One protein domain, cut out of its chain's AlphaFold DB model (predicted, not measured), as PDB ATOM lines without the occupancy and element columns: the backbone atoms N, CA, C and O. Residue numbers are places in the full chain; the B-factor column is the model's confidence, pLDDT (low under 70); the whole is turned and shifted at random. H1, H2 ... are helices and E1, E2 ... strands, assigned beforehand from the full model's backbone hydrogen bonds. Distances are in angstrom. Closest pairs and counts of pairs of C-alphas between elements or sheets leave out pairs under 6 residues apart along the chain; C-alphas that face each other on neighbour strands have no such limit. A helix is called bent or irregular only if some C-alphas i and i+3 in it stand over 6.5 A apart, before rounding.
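This is residues 3 to 101 and 199 to 223 of the 233 residues of an uncharacterized protein of Deltaproteobacteria bacterium RIFCSPLOWO2_12_FULL_60_19 (UniProt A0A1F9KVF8). Two short parallel strands, E1 and E2, lie side by side in the middle, with helix H2 packed on E1 and helix H1 packed on E2. H3 lies close to H1, while E3 runs roughly the same way as E2, near it but unjoined to any named strand, and H4 sits beyond the strands on the side away from H1. The printed part has 124 residues, with four named helices and three named strands in the order E1, H1, H2, E2, H3, E3, H4, and its class is mixed, helices and strands. It is compact, with a radius of gyration of the C-alphas of 14.8 A, and rounded, spanning 37 by 36 by 29 A.

The first strand, E1, covers residues 8 to 12, and its C-alpha 8 is at (34.190, 38.112, -90.084). H1 covers residues 26 to 39 and is 19.8 A from first to last C-alpha. H2 covers residues 54 to 65, 16.7 A long, and strand E2 covers residues 71 to 75. H3 covers residues 77 to 89, 19.6 A long, beginning at C-alpha 77 (17.534, 47.987, -97.148). H3 is irregular: C-alphas 81 and 84 are 7.6 A apart. Strand E3 covers residues 95 to 99. H4 covers residues 206 to 215, 14.3 A long, and ends at C-alpha 215 (30.996, 35.392, -104.212).

E1 and E2 are parallel neighbours, with 16 degrees between their directions. N 11 and O 73 are 2.8 A apart and N 73 and O 9 are 2.9 A apart, both within hydrogen-bond range. E1, H1, H2 and E2 form a strand-helix-strand unit, two parallel neighbour strands with helices between them along the chain, and its crossover is right-handed. The closest C-alphas of E1 and H2 are those of Phe 11 and Thr 59, 6.3 A apart. Those of H1 and E2 are of Phe 35 and Ile 72, 6.4 A apart. H1 and H3 are close but not clearly touching, with the C-alphas of Leu 29 and Ile 86 closest at 6.9 A. Their lines stand at a steep tilt of 67 degrees, only just short of about perpendicular, and they run the same way. E2 and E3 are near each other, and E3 pairs with no named strand. E3 and H4 are only just apart, their closest C-alphas 8.2 A from each other. Every O i to N i+4 pair is within hydrogen-bond range in H1, H2 and H4, and 5 of 9 are in H3.

The two C-alphas farthest apart, those of Gly 23 and Ala 221, are 41.3 A from each other. Residues 102 to 198 are cut out, and C-alphas 101 and 199 are 9.8 A apart across the cut. The links E1 to H1 and H1 to H2 are long. The mean pLDDT of the printed part is 94.8, and no printed residue is under 70.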
ATOM      1  N   SER A   3      28.216  36.463 -90.457       84.38
ATOM      2  CA  SER A   3      28.661  36.571 -89.059       84.38
ATOM      3  C   SER A   3      29.116  35.252 -88.422       84.38
ATOM      4  O   SER A   3      29.631  35.303 -87.305       84.38
ATOM      5  N   ALA A   4      28.887  34.106 -89.082       88.88
ATOM      6  CA  ALA A   4      29.334  32.781 -88.639       88.88
ATOM      7  C   ALA A   4      30.724  32.408 -89.188       88.88
ATOM      8  O   ALA A   4      31.307  31.415 -88.761       88.88
ATOM      9  N   GLN A   5      31.247  33.186 -90.138       93.81
ATOM     10  CA  GLN A   5      32.552  32.948 -90.745       93.81
ATOM     11  C   GLN A   5      33.664  33.414 -89.799       93.81
ATOM     12  O   GLN A   5      33.475  34.326 -88.988       93.81
ATOM     13  N   ARG A   6      34.838  32.787 -89.899       92.38
ATOM     14  CA  ARG A   6      36.008  33.175 -89.098       92.38
ATOM     15  C   ARG A   6      36.467  34.583 -89.475       92.38
ATOM     16  O   ARG A   6      36.367  34.975 -90.635       92.38
ATOM     17  N   ASP A   7      36.953  35.331 -88.486       94.81
ATOM     18  CA  ASP A   7      37.463  36.703 -88.631       94.81
ATOM     19  C   ASP A   7      36.512  37.650 -89.388       94.81
ATOM     20  O   ASP A   7      36.943  38.615 -90.012       94.81
ATOM     21  N   SER A   8      35.209  37.366 -89.351       95.75
ATOM     22  CA  SER A   8      34.190  38.112 -90.084       95.75
ATOM     23  C   SER A   8      33.161  38.703 -89.130       95.75
ATOM     24  O   SER A   8      32.805  38.111 -88.102       95.75
ATOM     25  N   ILE A   9      32.637  39.871 -89.478       96.19
ATOM     26  CA  ILE A   9      31.543  40.500 -88.747       96.19
ATOM     27  C   ILE A   9      30.545  41.137 -89.707       96.19
ATOM     28  O   ILE A   9      30.914  41.596 -90.782       96.19
ATOM     29  N   CYS A  10      29.267  41.134 -89.337       96.38
ATOM     30  CA  CYS A  10      28.225  41.795 -90.108       96.38
ATOM     31  C   CYS A  10      27.319  42.571 -89.159       96.38
ATOM     32  O   CYS A  10      26.757  41.982 -88.232       96.38
ATOM     33  N   PHE A  11      27.199  43.872 -89.395       96.62
ATOM     34  CA  PHE A  11      26.245  44.740 -88.724       96.62
ATOM     35  C   PHE A  11      24.849  44.561 -89.316       96.62
ATOM     36  O   PHE A  11      24.682  44.123 -90.454       96.62
ATOM     37  N   HIS A  12      23.837  44.874 -88.514       94.06
ATOM     38  CA  HIS A  12      22.449  44.924 -88.944       94.06
ATOM     39  C   HIS A  12      21.966  46.361 -88.806       94.06
ATOM     40  O   HIS A  12      21.532  46.761 -87.727       94.06
ATOM     41  N   GLU A  13      22.064  47.108 -89.907       93.75
ATOM     42  CA  GLU A  13      21.732  48.527 -90.003       93.75
ATOM     43  C   GLU A  13      22.563  49.332 -88.996       93.75
ATOM     44  O   GLU A  13      22.055  49.777 -87.964       93.75
ATOM     45  N   MET A  14      23.858  49.486 -89.291       95.06
ATOM     46  CA  MET A  14      24.835  50.085 -88.372       95.06
ATOM     47  C   MET A  14      24.504  51.531 -87.969       95.06
ATOM     48  O   MET A  14      24.642  51.885 -86.802       95.06
ATOM     49  N   ASN A  15      24.071  52.367 -88.923       94.44
ATOM     50  CA  ASN A  15      23.886  53.816 -88.734       94.44
ATOM     51  C   ASN A  15      22.570  54.360 -89.333       94.44
ATOM     52  O   ASN A  15      22.582  55.278 -90.170       94.44
ATOM     53  N   PRO A  16      21.399  53.847 -88.921       94.75
ATOM     54  CA  PRO A  16      20.111  54.268 -89.465       94.75
ATOM     55  C   PRO A  16      19.788  55.717 -89.066       94.75
ATOM     56  O   PRO A  16      19.208  56.472 -89.849       94.75
ATOM     57  N   SER A  17      20.227  56.157 -87.881       94.00
ATOM     58  CA  SER A  17      19.987  57.510 -87.370       94.00
ATOM     59  C   SER A  17      20.666  58.608 -88.187       94.00
ATOM     60  O   SER A  17      20.161  59.731 -88.218       94.00
ATOM     61  N   CYS A  18      21.734  58.301 -88.923       92.81
ATOM     62  CA  CYS A  18      22.446  59.271 -89.759       92.81
ATOM     63  C   CYS A  18      22.036  59.206 -91.238       92.81
ATOM     64  O   CYS A  18      22.438  60.063 -92.020       92.81
ATOM     65  N   THR A  19      21.206  58.235 -91.624       93.94
ATOM     66  CA  THR A  19      20.929  57.916 -93.030       93.94
ATOM     67  C   THR A  19      19.522  58.353 -93.456       93.94
ATOM     68  O   THR A  19      18.622  58.539 -92.633       93.94
ATOM     69  N   ARG A  20      19.328  58.551 -94.762       95.38
ATOM     70  CA  ARG A  20      18.030  58.683 -95.441       95.38
ATOM     71  C   ARG A  20      18.031  57.800 -96.676       95.38
ATOM     72  O   ARG A  20      19.093  57.530 -97.230       95.38
ATOM     73  N   PHE A  21      16.852  57.415 -97.151       95.81
ATOM     74  CA  PHE A  21      16.749  56.609 -98.364       95.81
ATOM     75  C   PHE A  21      17.283  57.346 -99.601       95.81
ATOM     76  O   PHE A  21      17.875  56.717-100.462       95.81
ATOM     77  N   PHE A  22      17.164  58.674 -99.674       94.75
ATOM     78  CA  PHE A  22      17.766  59.478-100.742       94.75
ATOM     79  C   PHE A  22      18.470  60.723-100.196       94.75
ATOM     80  O   PHE A  22      18.106  61.254 -99.144       94.75
ATOM     81  N   GLY A  23      19.442  61.225-100.961       94.31
ATOM     82  CA  GLY A  23      20.028  62.555-100.776       94.31
ATOM     83  C   GLY A  23      21.104  62.674 -99.694       94.31
ATOM     84  O   GLY A  23      21.638  63.764 -99.508       94.31
ATOM     85  N   THR A  24      21.465  61.593 -98.996       92.69
ATOM     86  CA  THR A  24      22.511  61.621 -97.957       92.69
ATOM     87  C   THR A  24      23.489  60.449 -98.112       92.69
ATOM     88  O   THR A  24      23.492  59.548 -97.275       92.69
ATOM     89  N   PRO A  25      24.333  60.429 -99.161       95.94
ATOM     90  CA  PRO A  25      25.269  59.324 -99.390       95.94
ATOM     91  C   PRO A  25      26.455  59.320 -98.417       95.94
ATOM     92  O   PRO A  25      27.044  58.276 -98.167       95.94
ATOM     93  N   ARG A  26      26.834  60.486 -97.874       96.56
ATOM     94  CA  ARG A  26      28.077  60.653 -97.107       96.56
ATOM     95  C   ARG A  26      28.190  59.721 -95.888       96.56
ATOM     96  O   ARG A  26      29.244  59.117 -95.760       96.56
ATOM     97  N   PRO A  27      27.161  59.545 -95.033       95.75
ATOM     98  CA  PRO A  27      27.245  58.617 -93.902       95.75
ATOM     99  C   PRO A  27      27.525  57.170 -94.323       95.75
ATOM    100  O   PRO A  27      28.272  56.471 -93.651       95.75
ATOM    101  N   ILE A  28      26.960  56.742 -95.455       96.69
ATOM    102  CA  ILE A  28      27.179  55.406 -96.016       96.69
ATOM    103  C   ILE A  28      28.611  55.261 -96.528       96.69
ATOM    104  O   ILE A  28      29.279  54.294 -96.183       96.69
ATOM    105  N   LEU A  29      29.095  56.231 -97.309       97.56
ATOM    106  CA  LEU A  29      30.461  56.200 -97.837       97.56
ATOM    107  C   LEU A  29      31.502  56.248 -96.714       97.56
ATOM    108  O   LEU A  29      32.432  55.455 -96.724       97.56
ATOM    109  N   ASN A  30      31.301  57.103 -95.707       97.31
ATOM    110  CA  ASN A  30      32.177  57.155 -94.540       97.31
ATOM    111  C   ASN A  30      32.235  55.802 -93.818       97.31
ATOM    112  O   ASN A  30      33.317  55.370 -93.452       97.31
ATOM    113  N   GLY A  31      31.095  55.119 -93.648       97.25
ATOM    114  CA  GLY A  31      31.073  53.794 -93.027       97.25
ATOM    115  C   GLY A  31      31.889  52.756 -93.805       97.25
ATOM    116  O   GLY A  31      32.575  51.940 -93.200       97.25
ATOM    117  N   ILE A  32      31.868  52.814 -95.140       97.88
ATOM    118  CA  ILE A  32      32.673  51.926 -95.993       97.88
ATOM    119  C   ILE A  32      34.161  52.268 -95.884       97.88
ATOM    120  O   ILE A  32      34.964  51.372 -95.652       97.88
ATOM    121  N   GLU A  33      34.525  53.549 -95.952       98.06
ATOM    122  CA  GLU A  33      35.909  54.002 -95.752       98.06
ATOM    123  C   GLU A  33      36.442  53.614 -94.355       98.06
ATOM    124  O   GLU A  33      37.608  53.252 -94.192       98.06
ATOM    125  N   GLU A  34      35.598  53.674 -93.322       98.06
ATOM    126  CA  GLU A  34      35.929  53.207 -91.972       98.06
ATOM    127  C   GLU A  34      36.134  51.684 -91.939       98.06
ATOM    128  O   GLU A  34      37.100  51.218 -91.332       98.06
ATOM    129  N   PHE A  35      35.295  50.901 -92.631       97.94
ATOM    130  CA  PHE A  35      35.497  49.454 -92.772       97.94
ATOM    131  C   PHE A  35      36.816  49.122 -93.471       97.94
ATOM    132  O   PHE A  35      37.558  48.276 -92.980       97.94
ATOM    133  N   GLU A  36      37.138  49.801 -94.571       97.81
ATOM    134  CA  GLU A  36      38.397  49.615 -95.301       97.81
ATOM    135  C   GLU A  36      39.609  49.893 -94.410       97.81
ATOM    136  O   GLU A  36      40.522  49.072 -94.350       97.81
ATOM    137  N   ARG A  37      39.596  50.993 -93.645       97.94
ATOM    138  CA  ARG A  37      40.676  51.305 -92.694       97.94
ATOM    139  C   ARG A  37      40.844  50.222 -91.639       97.94
ATOM    140  O   ARG A  37      41.968  49.892 -91.288       97.94
ATOM    141  N   ILE A  38      39.749  49.665 -91.124       97.88
ATOM    142  CA  ILE A  38      39.811  48.583 -90.132       97.88
ATOM    143  C   ILE A  38      40.374  47.299 -90.750       97.88
ATOM    144  O   ILE A  38      41.142  46.589 -90.097       97.88
ATOM    145  N   LEU A  39      39.998  46.997 -91.995       97.06
ATOM    146  CA  LEU A  39      40.539  45.860 -92.739       97.06
ATOM    147  C   LEU A  39      42.036  46.042 -93.045       97.06
ATOM    148  O   LEU A  39      42.766  45.054 -93.035       97.06
ATOM    149  N   ASP A  40      42.506  47.282 -93.200       96.94
ATOM    150  CA  ASP A  40      43.925  47.660 -93.304       96.94
ATOM    151  C   ASP A  40      44.597  47.870 -91.929       96.94
ATOM    152  O   ASP A  40      45.430  48.750 -91.726       96.94
ATOM    153  N   HIS A  41      44.210  47.061 -90.937       95.75
ATOM    154  CA  HIS A  41      44.785  47.057 -89.584       95.75
ATOM    155  C   HIS A  41      44.633  48.363 -88.780       95.75
ATOM    156  O   HIS A  41      45.321  48.554 -87.773       95.75
ATOM    157  N   GLY A  42      43.719  49.247 -89.178       96.00
ATOM    158  CA  GLY A  42      43.391  50.473 -88.459       96.00
ATOM    159  C   GLY A  42      42.692  50.243 -87.114       96.00
ATOM    160  O   GLY A  42      42.246  49.141 -86.775       96.00
ATOM    161  N   ASP A  43      42.581  51.321 -86.336       95.75
ATOM    162  CA  ASP A  43      41.933  51.286 -85.026       95.75
ATOM    163  C   ASP A  43      40.411  51.120 -85.155       95.75
ATOM    164  O   ASP A  43      39.704  51.966 -85.703       95.75
ATOM    165  N   ARG A  44      39.900  50.028 -84.588       96.00
ATOM    166  CA  ARG A  44      38.472  49.685 -84.566       96.00
ATOM    167  C   ARG A  44      37.656  50.631 -83.700       96.00
ATOM    168  O   ARG A  44      36.457  50.749 -83.930       96.00
ATOM    169  N   SER A  45      38.294  51.301 -82.738       94.31
ATOM    170  CA  SER A  45      37.634  52.270 -81.863       94.31
ATOM    171  C   SER A  45      37.139  53.516 -82.610       94.31
ATOM    172  O   SER A  45      36.312  54.267 -82.097       94.31
ATOM    173  N   MET A  46      37.619  53.706 -83.844       94.88
ATOM    174  CA  MET A  46      37.288  54.830 -84.715       94.88
ATOM    175  C   MET A  46      36.080  54.568 -85.629       94.88
ATOM    176  O   MET A  46      35.778  55.409 -86.473       94.88
ATOM    177  N   LEU A  47      35.395  53.424 -85.493       97.00
ATOM    178  CA  LEU A  47      34.175  53.144 -86.250       97.00
ATOM    179  C   LEU A  47      33.002  53.971 -85.712       97.00
ATOM    180  O   LEU A  47      32.666  53.901 -84.528       97.00
ATOM    181  N   THR A  48      32.319  54.698 -86.591       96.19
ATOM    182  CA  THR A  48      31.093  55.407 -86.229       96.19
ATOM    183  C   THR A  48      29.935  54.411 -86.146       96.19
ATOM    184  O   THR A  48      29.575  53.796 -87.150       96.19
ATOM    185  N   VAL A  49      29.311  54.267 -84.972       95.25
ATOM    186  CA  VAL A  49      28.189  53.333 -84.748       95.25
ATOM    187  C   VAL A  49      27.037  54.016 -84.008       95.25
ATOM    188  O   VAL A  49      27.250  54.788 -83.071       95.25
ATOM    189  N   ASP A  50      25.797  53.703 -84.390       93.62
ATOM    190  CA  ASP A  50      24.593  54.130 -83.677       93.62
ATOM    191  C   ASP A  50      24.415  53.340 -82.369       93.62
ATOM    192  O   ASP A  50      23.785  52.281 -82.322       93.62
ATOM    193  N   LEU A  51      24.952  53.893 -81.280       92.38
ATOM    194  CA  LEU A  51      24.908  53.285 -79.944       92.38
ATOM    195  C   LEU A  51      23.522  53.326 -79.279       92.38
ATOM    196  O   LEU A  51      23.355  52.817 -78.170       92.38
ATOM    197  N   THR A  52      22.511  53.920 -79.925       91.12
ATOM    198  CA  THR A  52      21.136  53.912 -79.398       91.12
ATOM    199  C   THR A  52      20.449  52.560 -79.592       91.12
ATOM    200  O   THR A  52      19.420  52.289 -78.966       91.12
ATOM    201  N   ARG A  53      21.023  51.689 -80.434       89.50
ATOM    202  CA  ARG A  53      20.504  50.357 -80.745       89.50
ATOM    203  C   ARG A  53      21.386  49.275 -80.147       89.50
ATOM    204  O   ARG A  53      22.569  49.170 -80.461       89.50
ATOM    205  N   ARG A  54      20.769  48.407 -79.348       90.75
ATOM    206  CA  ARG A  54      21.452  47.300 -78.675       90.75
ATOM    207  C   ARG A  54      22.188  46.386 -79.656       90.75
ATOM    208  O   ARG A  54      23.325  46.018 -79.390       90.75
ATOM    209  N   GLU A  55      21.567  46.049 -80.784       88.94
ATOM    210  CA  GLU A  55      22.147  45.142 -81.780       88.94
ATOM    211  C   GLU A  55      23.422  45.721 -82.422       88.94
ATOM    212  O   GLU A  55      24.391  44.994 -82.657       88.94
ATOM    213  N   GLY A  56      23.434  47.036 -82.673       91.00
ATOM    214  CA  GLY A  56      24.604  47.754 -83.181       91.00
ATOM    215  C   GLY A  56      25.740  47.757 -82.162       91.00
ATOM    216  O   GLY A  56      26.858  47.359 -82.490       91.00
ATOM    217  N   THR A  57      25.430  48.104 -80.907       94.06
ATOM    218  CA  THR A  57      26.397  48.119 -79.799       94.06
ATOM    219  C   THR A  57      27.011  46.741 -79.544       94.06
ATOM    220  O   THR A  57      28.227  46.623 -79.460       94.06
ATOM    221  N   GLU A  58      26.206  45.674 -79.493       95.19
ATOM    222  CA  GLU A  58      26.711  44.308 -79.276       95.19
ATOM    223  C   GLU A  58      27.648  43.849 -80.408       95.19
ATOM    224  O   GLU A  58      28.667  43.198 -80.163       95.19
ATOM    225  N   THR A  59      27.328  44.210 -81.654       95.81
ATOM    226  CA  THR A  59      28.179  43.894 -82.808       95.81
ATOM    227  C   THR A  59      29.486  44.689 -82.758       95.81
ATOM    228  O   THR A  59      30.558  44.131 -82.992       95.81
ATOM    229  N   TYR A  60      29.429  45.965 -82.386       97.31
ATOM    230  CA  TYR A  60      30.613  46.806 -82.228       97.31
ATOM    231  C   TYR A  60      31.541  46.323 -81.103       97.31
ATOM    232  O   TYR A  60      32.749  46.183 -81.306       97.31
ATOM    233  N   ASP A  61      30.987  45.966 -79.945       96.81
ATOM    234  CA  ASP A  61      31.759  45.397 -78.838       96.81
ATOM    235  C   ASP A  61      32.461  44.100 -79.256       96.81
ATOM    236  O   ASP A  61      33.610  43.846 -78.880       96.81
ATOM    237  N   ARG A  62      31.790  43.275 -80.072       96.00
ATOM    238  CA  ARG A  62      32.393  42.072 -80.651       96.00
ATOM    239  C   ARG A  62      33.554  42.424 -81.575       96.00
ATOM    240  O   ARG A  62      34.610  41.817 -81.424       96.00
ATOM    241  N   LEU A  63      33.388  43.393 -82.480       97.00
ATOM    242  CA  LEU A  63      34.460  43.868 -83.365       97.00
ATOM    243  C   LEU A  63      35.699  44.287 -82.564       97.00
ATOM    244  O   LEU A  63      36.813  43.861 -82.870       97.00
ATOM    245  N   CYS A  64      35.504  45.065 -81.499       96.75
ATOM    246  CA  CYS A  64      36.594  45.541 -80.650       96.75
ATOM    247  C   CYS A  64      37.369  44.397 -79.973       96.75
ATOM    248  O   CYS A  64      38.570  44.521 -79.747       96.75
ATOM    249  N   ARG A  65      36.712  43.263 -79.693       95.88
ATOM    250  CA  ARG A  65      37.317  42.085 -79.042       95.88
ATOM    251  C   ARG A  65      37.938  41.073 -80.003       95.88
ATOM    252  O   ARG A  65      38.611  40.153 -79.543       95.88
ATOM    253  N   MET A  66      37.691  41.178 -81.309       95.31
ATOM    254  CA  MET A  66      38.277  40.249 -82.282       95.31
ATOM    255  C   MET A  66      39.807  40.369 -82.262       95.31
ATOM    256  O   MET A  66      40.350  41.433 -82.008       95.31
ATOM    257  N   THR A  67      40.556  39.302 -82.509       93.62
ATOM    258  CA  THR A  67      42.020  39.427 -82.659       93.62
ATOM    259  C   THR A  67      42.373  39.848 -84.079       93.62
ATOM    260  O   THR A  67      43.214  40.719 -84.281       93.62
ATOM    261  N   ASN A  68      41.646  39.311 -85.055       93.94
ATOM    262  CA  ASN A  68      41.805  39.585 -86.472       93.94
ATOM    263  C   ASN A  68      40.443  39.858 -87.129       93.94
ATOM    264  O   ASN A  68      39.432  39.296 -86.710       93.94
ATOM    265  N   VAL A  69      40.418  40.706 -88.158       95.69
ATOM    266  CA  VAL A  69      39.214  41.030 -88.938       95.69
ATOM    267  C   VAL A  69      39.595  41.008 -90.412       95.69
ATOM    268  O   VAL A  69      40.486  41.733 -90.831       95.69
ATOM    269  N   ARG A  70      38.945  40.143 -91.188       94.94
ATOM    270  CA  ARG A  70      39.185  39.957 -92.628       94.94
ATOM    271  C   ARG A  70      37.996  40.354 -93.485       94.94
ATOM    272  O   ARG A  70      38.142  40.512 -94.690       94.94
ATOM    273  N   MET A  71      36.819  40.470 -92.878       96.00
ATOM    274  CA  MET A  71      35.602  40.845 -93.577       96.00
ATOM    275  C   MET A  71      34.665  41.593 -92.642       96.00
ATOM    276  O   MET A  71      34.393  41.147 -91.523       96.00
ATOM    277  N   ILE A  72      34.139  42.706 -93.136       97.19
ATOM    278  CA  ILE A  72      33.096  43.480 -92.478       97.19
ATOM    279  C   ILE A  72      31.946  43.634 -93.467       97.19
ATOM    280  O   ILE A  72      32.162  43.938 -94.638       97.19
ATOM    281  N   GLY A  73      30.729  43.393 -93.000       96.56
ATOM    282  CA  GLY A  73      29.506  43.658 -93.742       96.56
ATOM    283  C   GLY A  73      28.541  44.513 -92.935       96.56
ATOM    284  O   GLY A  73      28.645  44.619 -91.714       96.56
ATOM    285  N   ASP A  74      27.560  45.077 -93.622       97.00
ATOM    286  CA  ASP A  74      26.362  45.641 -93.012       97.00
ATOM    287  C   ASP A  74      25.157  45.231 -93.858       97.00
ATOM    288  O   ASP A  74      25.225  45.212 -95.090       97.00
ATOM    289  N   VAL A  75      24.051  44.880 -93.209       95.00
ATOM    290  CA  VAL A  75      22.795  44.570 -93.889       95.00
ATOM    291  C   VAL A  75      21.780  45.663 -93.610       95.00
ATOM    292  O   VAL A  75      21.341  45.842 -92.481       95.00
ATOM    293  N   ALA A  76      21.367  46.375 -94.655       95.00
ATOM    294  CA  ALA A  76      20.282  47.339 -94.569       95.00
ATOM    295  C   ALA A  76      19.604  47.549 -95.923       95.00
ATOM    296  O   ALA A  76      20.254  47.573 -96.968       95.00
ATOM    297  N   SER A  77      18.289  47.762 -95.908       94.69
ATOM    298  CA  SER A  77      17.534  47.987 -97.148       94.69
ATOM    299  C   SER A  77      17.775  49.371 -97.769       94.69
ATOM    300  O   SER A  77      17.677  49.529 -98.984       94.69
ATOM    301  N   TYR A  78      18.174  50.361 -96.961       95.06
ATOM    302  CA  TYR A  78      18.440  51.724 -97.427       95.06
ATOM    303  C   TYR A  78      19.734  51.866 -98.244       95.06
ATOM    304  O   TYR A  78      19.947  52.925 -98.823       95.06
ATOM    305  N   TYR A  79      20.585  50.835 -98.333       97.06
ATOM    306  CA  TYR A  79      21.758  50.866 -99.216       97.06
ATOM    307  C   TYR A  79      21.387  50.872-100.698       97.06
ATOM    308  O   TYR A  79      22.183  51.349-101.505       97.06
ATOM    309  N   LEU A  80      20.199  50.373-101.068       96.88
ATOM    310  CA  LEU A  80      19.792  50.167-102.462       96.88
ATOM    311  C   LEU A  80      19.997  51.411-103.339       96.88
ATOM    312  O   LEU A  80      20.534  51.318-104.440       96.88
ATOM    313  N   SER A  81      19.606  52.581-102.841       97.06
ATOM    314  CA  SER A  81      19.712  53.860-103.554       97.06
ATOM    315  C   SER A  81      21.149  54.364-103.726       97.06
ATOM    316  O   SER A  81      21.382  55.287-104.505       97.06
ATOM    317  N   TYR A  82      22.109  53.756-103.030       97.56
ATOM    318  CA  TYR A  82      23.514  54.149-103.024       97.56
ATOM    319  C   TYR A  82      24.440  53.092-103.635       97.56
ATOM    320  O   TYR A  82      25.602  53.402-103.866       97.56
ATOM    321  N   VAL A  83      23.946  51.887-103.958       97.75
ATOM    322  CA  VAL A  83      24.750  50.771-104.503       97.75
ATOM    323  C   VAL A  83      25.624  51.207-105.673       97.75
ATOM    324  O   VAL A  83      26.812  50.909-105.686       97.75
ATOM    325  N   ARG A  84      25.064  51.946-106.639       96.81
ATOM    326  CA  ARG A  84      25.826  52.424-107.801       96.81
ATOM    327  C   ARG A  84      26.987  53.333-107.391       96.81
ATOM    328  O   ARG A  84      28.107  53.119-107.832       96.81
ATOM    329  N   LEU A  85      26.720  54.312-106.529       97.38
ATOM    330  CA  LEU A  85      27.738  55.247-106.047       97.38
ATOM    331  C   LEU A  85      28.822  54.534-105.232       97.38
ATOM    332  O   LEU A  85      29.993  54.888-105.333       97.38
ATOM    333  N   ILE A  86      28.431  53.542-104.428       98.06
ATOM    334  CA  ILE A  86      29.374  52.704-103.687       98.06
ATOM    335  C   ILE A  86      30.251  51.939-104.678       98.06
ATOM    336  O   ILE A  86      31.462  52.061-104.607       98.06
ATOM    337  N   ALA A  87      29.660  51.223-105.637       97.25
ATOM    338  CA  ALA A  87      30.402  50.423-106.611       97.25
ATOM    339  C   ALA A  87      31.373  51.257-107.467       97.25
ATOM    340  O   ALA A  87      32.441  50.773-107.827       97.25
ATOM    341  N   GLU A  88      31.016  52.507-107.784       96.38
ATOM    342  CA  GLU A  88      31.879  53.442-108.519       96.38
ATOM    343  C   GLU A  88      33.104  53.896-107.701       96.38
ATOM    344  O   GLU A  88      34.144  54.191-108.285       96.38
ATOM    345  N   ARG A  89      32.998  53.971-106.367       97.38
ATOM    346  CA  ARG A  89      34.077  54.441-105.475       97.38
ATOM    347  C   ARG A  89      34.878  53.318-104.818       97.38
ATOM    348  O   ARG A  89      36.053  53.518-104.536       97.38
ATOM    349  N   HIS A  90      34.228  52.183-104.598       96.88
ATOM    350  CA  HIS A  90      34.671  51.052-103.786       96.88
ATOM    351  C   HIS A  90      34.433  49.750-104.581       96.88
ATOM    352  O   HIS A  90      33.445  49.035-104.360       96.88
ATOM    353  N   PRO A  91      35.249  49.479-105.621       94.88
ATOM    354  CA  PRO A  91      35.049  48.360-106.550       94.88
ATOM    355  C   PRO A  91      35.298  46.971-105.928       94.88
ATOM    356  O   PRO A  91      34.964  45.942-106.526       94.88
ATOM    357  N   GLU A  92      35.882  46.898-104.737       94.25
ATOM    358  CA  GLU A  92      36.045  45.682-103.936       94.25
ATOM    359  C   GLU A  92      34.775  45.294-103.168       94.25
ATOM    360  O   GLU A  92      34.570  44.105-102.907       94.25
ATOM    361  N   VAL A  93      33.859  46.236-102.906       97.31
ATOM    362  CA  VAL A  93      32.577  45.939-102.253       97.31
ATOM    363  C   VAL A  93      31.744  44.956-103.083       97.31
ATOM    364  O   VAL A  93      31.630  45.044-104.314       97.31
ATOM    365  N   ARG A  94      31.141  43.989-102.384       97.50
ATOM    366  CA  ARG A  94      30.216  42.988-102.926       97.50
ATOM    367  C   ARG A  94      28.832  43.173-102.312       97.50
ATOM    368  O   ARG A  94      28.687  43.308-101.102       97.50
ATOM    369  N   PHE A  95      27.805  43.134-103.150       97.88
ATOM    370  CA  PHE A  95      26.411  43.341-102.786       97.88
ATOM    371  C   PHE A  95      25.647  42.023-102.870       97.88
ATOM    372  O   PHE A  95      25.492  41.435-103.942       97.88
ATOM    373  N   LEU A  96      25.138  41.582-101.724       96.56
ATOM    374  CA  LEU A  96      24.256  40.429-101.603       96.56
ATOM    375  C   LEU A  96      22.817  40.922-101.431       96.56
ATOM    376  O   LEU A  96      22.429  41.381-100.357       96.56
ATOM    377  N   CYS A  97      22.018  40.836-102.489       96.44
ATOM    378  CA  CYS A  97      20.632  41.282-102.481       96.44
ATOM    379  C   CYS A  97      19.689  40.114-102.186       96.44
ATOM    380  O   CYS A  97      19.442  39.264-103.040       96.44
ATOM    381  N   MET A  98      19.138  40.078-100.973       93.00
ATOM    382  CA  MET A  98      18.203  39.026-100.570       93.00
ATOM    383  C   MET A  98      16.868  39.141-101.317       93.00
ATOM    384  O   MET A  98      16.279  40.221-101.370       93.00
ATOM    385  N   ARG A  99      16.368  38.014-101.832       91.00
ATOM    386  CA  ARG A  99      15.045  37.889-102.454       91.00
ATOM    387  C   ARG A  99      14.149  36.981-101.610       91.00
ATOM    388  O   ARG A  99      14.569  35.948-101.083       91.00
ATOM    389  N   ARG A 100      12.901  37.417-101.451       90.12
ATOM    390  CA  ARG A 100      11.805  36.729-100.758       90.12
ATOM    391  C   ARG A 100      10.483  37.036-101.460       90.12
ATOM    392  O   ARG A 100      10.334  38.097-102.068       90.12
ATOM    393  N   ASP A 101       9.508  36.141-101.319       93.38
ATOM    394  CA  ASP A 101       8.129  36.407-101.726       93.38
ATOM    395  C   ASP A 101       7.613  37.757-101.181       93.38
ATOM    396  O   ASP A 101       7.774  38.083 -99.996       93.38
ATOM    397  N   GLU A 199      18.706  33.957-102.826       91.69
ATOM    398  CA  GLU A 199      17.408  33.311-102.638       91.69
ATOM    399  C   GLU A 199      17.360  32.623-101.274       91.69
ATOM    400  O   GLU A 199      17.914  31.538-101.090       91.69
ATOM    401  N   LEU A 200      16.676  33.235-100.305       84.25
ATOM    402  CA  LEU A 200      16.656  32.730 -98.925       84.25
ATOM    403  C   LEU A 200      16.093  31.305 -98.810       84.25
ATOM    404  O   LEU A 200      16.545  30.536 -97.966       84.25
ATOM    405  N   GLY A 201      15.154  30.930 -99.684       84.75
ATOM    406  CA  GLY A 201      14.577  29.582 -99.717       84.75
ATOM    407  C   GLY A 201      15.569  28.478-100.099       84.75
ATOM    408  O   GLY A 201      15.290  27.311 -99.855       84.75
ATOM    409  N   ARG A 202      16.732  28.832-100.661       89.25
ATOM    410  CA  ARG A 202      17.784  27.883-101.048       89.25
ATOM    411  C   ARG A 202      18.891  27.751-100.005       89.25
ATOM    412  O   ARG A 202      19.812  26.980-100.209       89.25
ATOM    413  N   PHE A 203      18.835  28.467 -98.882       85.88
ATOM    414  CA  PHE A 203      19.929  28.439 -97.902       85.88
ATOM    415  C   PHE A 203      20.077  27.110 -97.164       85.88
ATOM    416  O   PHE A 203      21.110  26.886 -96.547       85.88
ATOM    417  N   SER A 204      19.093  26.215 -97.226       86.81
ATOM    418  CA  SER A 204      19.256  24.845 -96.732       86.81
ATOM    419  C   SER A 204      20.206  24.002 -97.593       86.81
ATOM    420  O   SER A 204      20.632  22.950 -97.135       86.81
ATOM    421  N   ASP A 205      20.523  24.442 -98.813       92.06
ATOM    422  CA  ASP A 205      21.444  23.781 -99.739       92.06
ATOM    423  C   ASP A 205      22.903  24.212 -99.449       92.06
ATOM    424  O   ASP A 205      23.237  25.395 -99.610       92.06
ATOM    425  N   PRO A 206      23.780  23.290 -99.003       93.06
ATOM    426  CA  PRO A 206      25.187  23.581 -98.728       93.06
ATOM    427  C   PRO A 206      25.961  24.094 -99.949       93.06
ATOM    428  O   PRO A 206      26.812  24.974 -99.795       93.06
ATOM    429  N   ASP A 207      25.647  23.606-101.152       94.81
ATOM    430  CA  ASP A 207      26.333  24.021-102.381       94.81
ATOM    431  C   ASP A 207      25.973  25.468-102.721       94.81
ATOM    432  O   ASP A 207      26.839  26.279-103.060       94.81
ATOM    433  N   TYR A 208      24.703  25.836-102.530       94.81
ATOM    434  CA  TYR A 208      24.259  27.216-102.697       94.81
ATOM    435  C   TYR A 208      24.896  28.158-101.668       94.81
ATOM    436  O   TYR A 208      25.332  29.254-102.024       94.81
ATOM    437  N   GLN A 209      25.004  27.740-100.399       94.56
ATOM    438  CA  GLN A 209      25.727  28.522 -99.389       94.56
ATOM    439  C   GLN A 209      27.190  28.738 -99.788       94.56
ATOM    440  O   GLN A 209      27.679  29.867 -99.719       94.56
ATOM    441  N   SER A 210      27.869  27.682-100.245       95.75
ATOM    442  CA  SER A 210      29.253  27.752-100.718       95.75
ATOM    443  C   SER A 210      29.414  28.722-101.890       95.75
ATOM    444  O   SER A 210      30.349  29.530-101.917       95.75
ATOM    445  N   GLU A 211      28.465  28.733-102.825       96.00
ATOM    446  CA  GLU A 211      28.462  29.655-103.960       96.00
ATOM    447  C   GLU A 211      28.333  31.125-103.516       96.00
ATOM    448  O   GLU A 211      29.081  31.995-103.977       96.00
ATOM    449  N   VAL A 212      27.417  31.416-102.583       95.62
ATOM    450  CA  VAL A 212      27.220  32.775-102.049       95.62
ATOM    451  C   VAL A 212      28.436  33.231-101.235       95.62
ATOM    452  O   VAL A 212      28.868  34.376-101.370       95.62
ATOM    453  N   LEU A 213      29.019  32.350-100.416       95.88
ATOM    454  CA  LEU A 213      30.229  32.647 -99.641       95.88
ATOM    455  C   LEU A 213      31.441  32.889-100.548       95.88
ATOM    456  O   LEU A 213      32.203  33.826-100.311       95.88
ATOM    457  N   SER A 214      31.581  32.107-101.619       96.38
ATOM    458  CA  SER A 214      32.632  32.306-102.623       96.38
ATOM    459  C   SER A 214      32.491  33.664-103.310       96.38
ATOM    460  O   SER A 214      33.476  34.384-103.457       96.38
ATOM    461  N   PHE A 215      31.265  34.062-103.662       96.50
ATOM    462  CA  PHE A 215      30.996  35.392-104.212       96.50
ATOM    463  C   PHE A 215      31.347  36.521-103.229       96.50
ATOM    464  O   PHE A 215      31.867  37.557-103.642       96.50
ATOM    465  N   ALA A 216      31.112  36.315-101.930       95.19
ATOM    466  CA  ALA A 216      31.517  37.256-100.887       95.19
ATOM    467  C   ALA A 216      33.046  37.329-100.687       95.19
ATOM    468  O   ALA A 216      33.512  38.172 -99.928       95.19
ATOM    469  N   GLY A 217      33.830  36.479-101.361       94.12
ATOM    470  CA  GLY A 217      35.293  36.451-101.275       94.12
ATOM    471  C   GLY A 217      35.845  35.454-100.256       94.12
ATOM    472  O   GLY A 217      37.024  35.523 -99.915       94.12
ATOM    473  N   ILE A 218      35.025  34.522 -99.756       95.12
ATOM    474  CA  ILE A 218      35.452  33.528 -98.766       95.12
ATOM    475  C   ILE A 218      35.871  32.240 -99.485       95.12
ATOM    476  O   ILE A 218      35.024  31.586-100.106       95.12
ATOM    477  N   PRO A 219      37.150  31.829 -99.391       94.19
ATOM    478  CA  PRO A 219      37.635  30.642-100.085       94.19
ATOM    479  C   PRO A 219      36.987  29.372 -99.513       94.19
ATOM    480  O   PRO A 219      36.829  29.295 -98.293       94.19
ATOM    481  N   PRO A 220      36.699  28.341-100.334       94.81
ATOM    482  CA  PRO A 220      36.026  27.112 -99.894       94.81
ATOM    483  C   PRO A 220      36.618  26.468 -98.632       94.81
ATOM    484  O   PRO A 220      35.883  26.066 -97.737       94.81
ATOM    485  N   ALA A 221      37.948  26.456 -98.499       93.62
ATOM    486  CA  ALA A 221      38.638  25.893 -97.334       93.62
ATOM    487  C   ALA A 221      38.364  26.634 -96.005       93.62
ATOM    488  O   ALA A 221      38.620  26.088 -94.934       93.62
ATOM    489  N   GLY A 222      37.889  27.882 -96.062       91.75
ATOM    490  CA  GLY A 222      37.576  28.714 -94.898       91.75
ATOM    491  C   GLY A 222      36.082  28.866 -94.612       91.75
ATOM    492  O   GLY A 222      35.728  29.572 -93.666       91.75
ATOM    493  N   GLN A 223      35.215  28.252 -95.419       94.94
ATOM    494  CA  GLN A 223      33.771  28.425 -95.304       94.94
ATOM    495  C   GLN A 223      33.200  27.644 -94.122       94.94
ATOM    496  O   GLN A 223      33.477  26.462 -93.923       94.94
TER     497      GLN A 223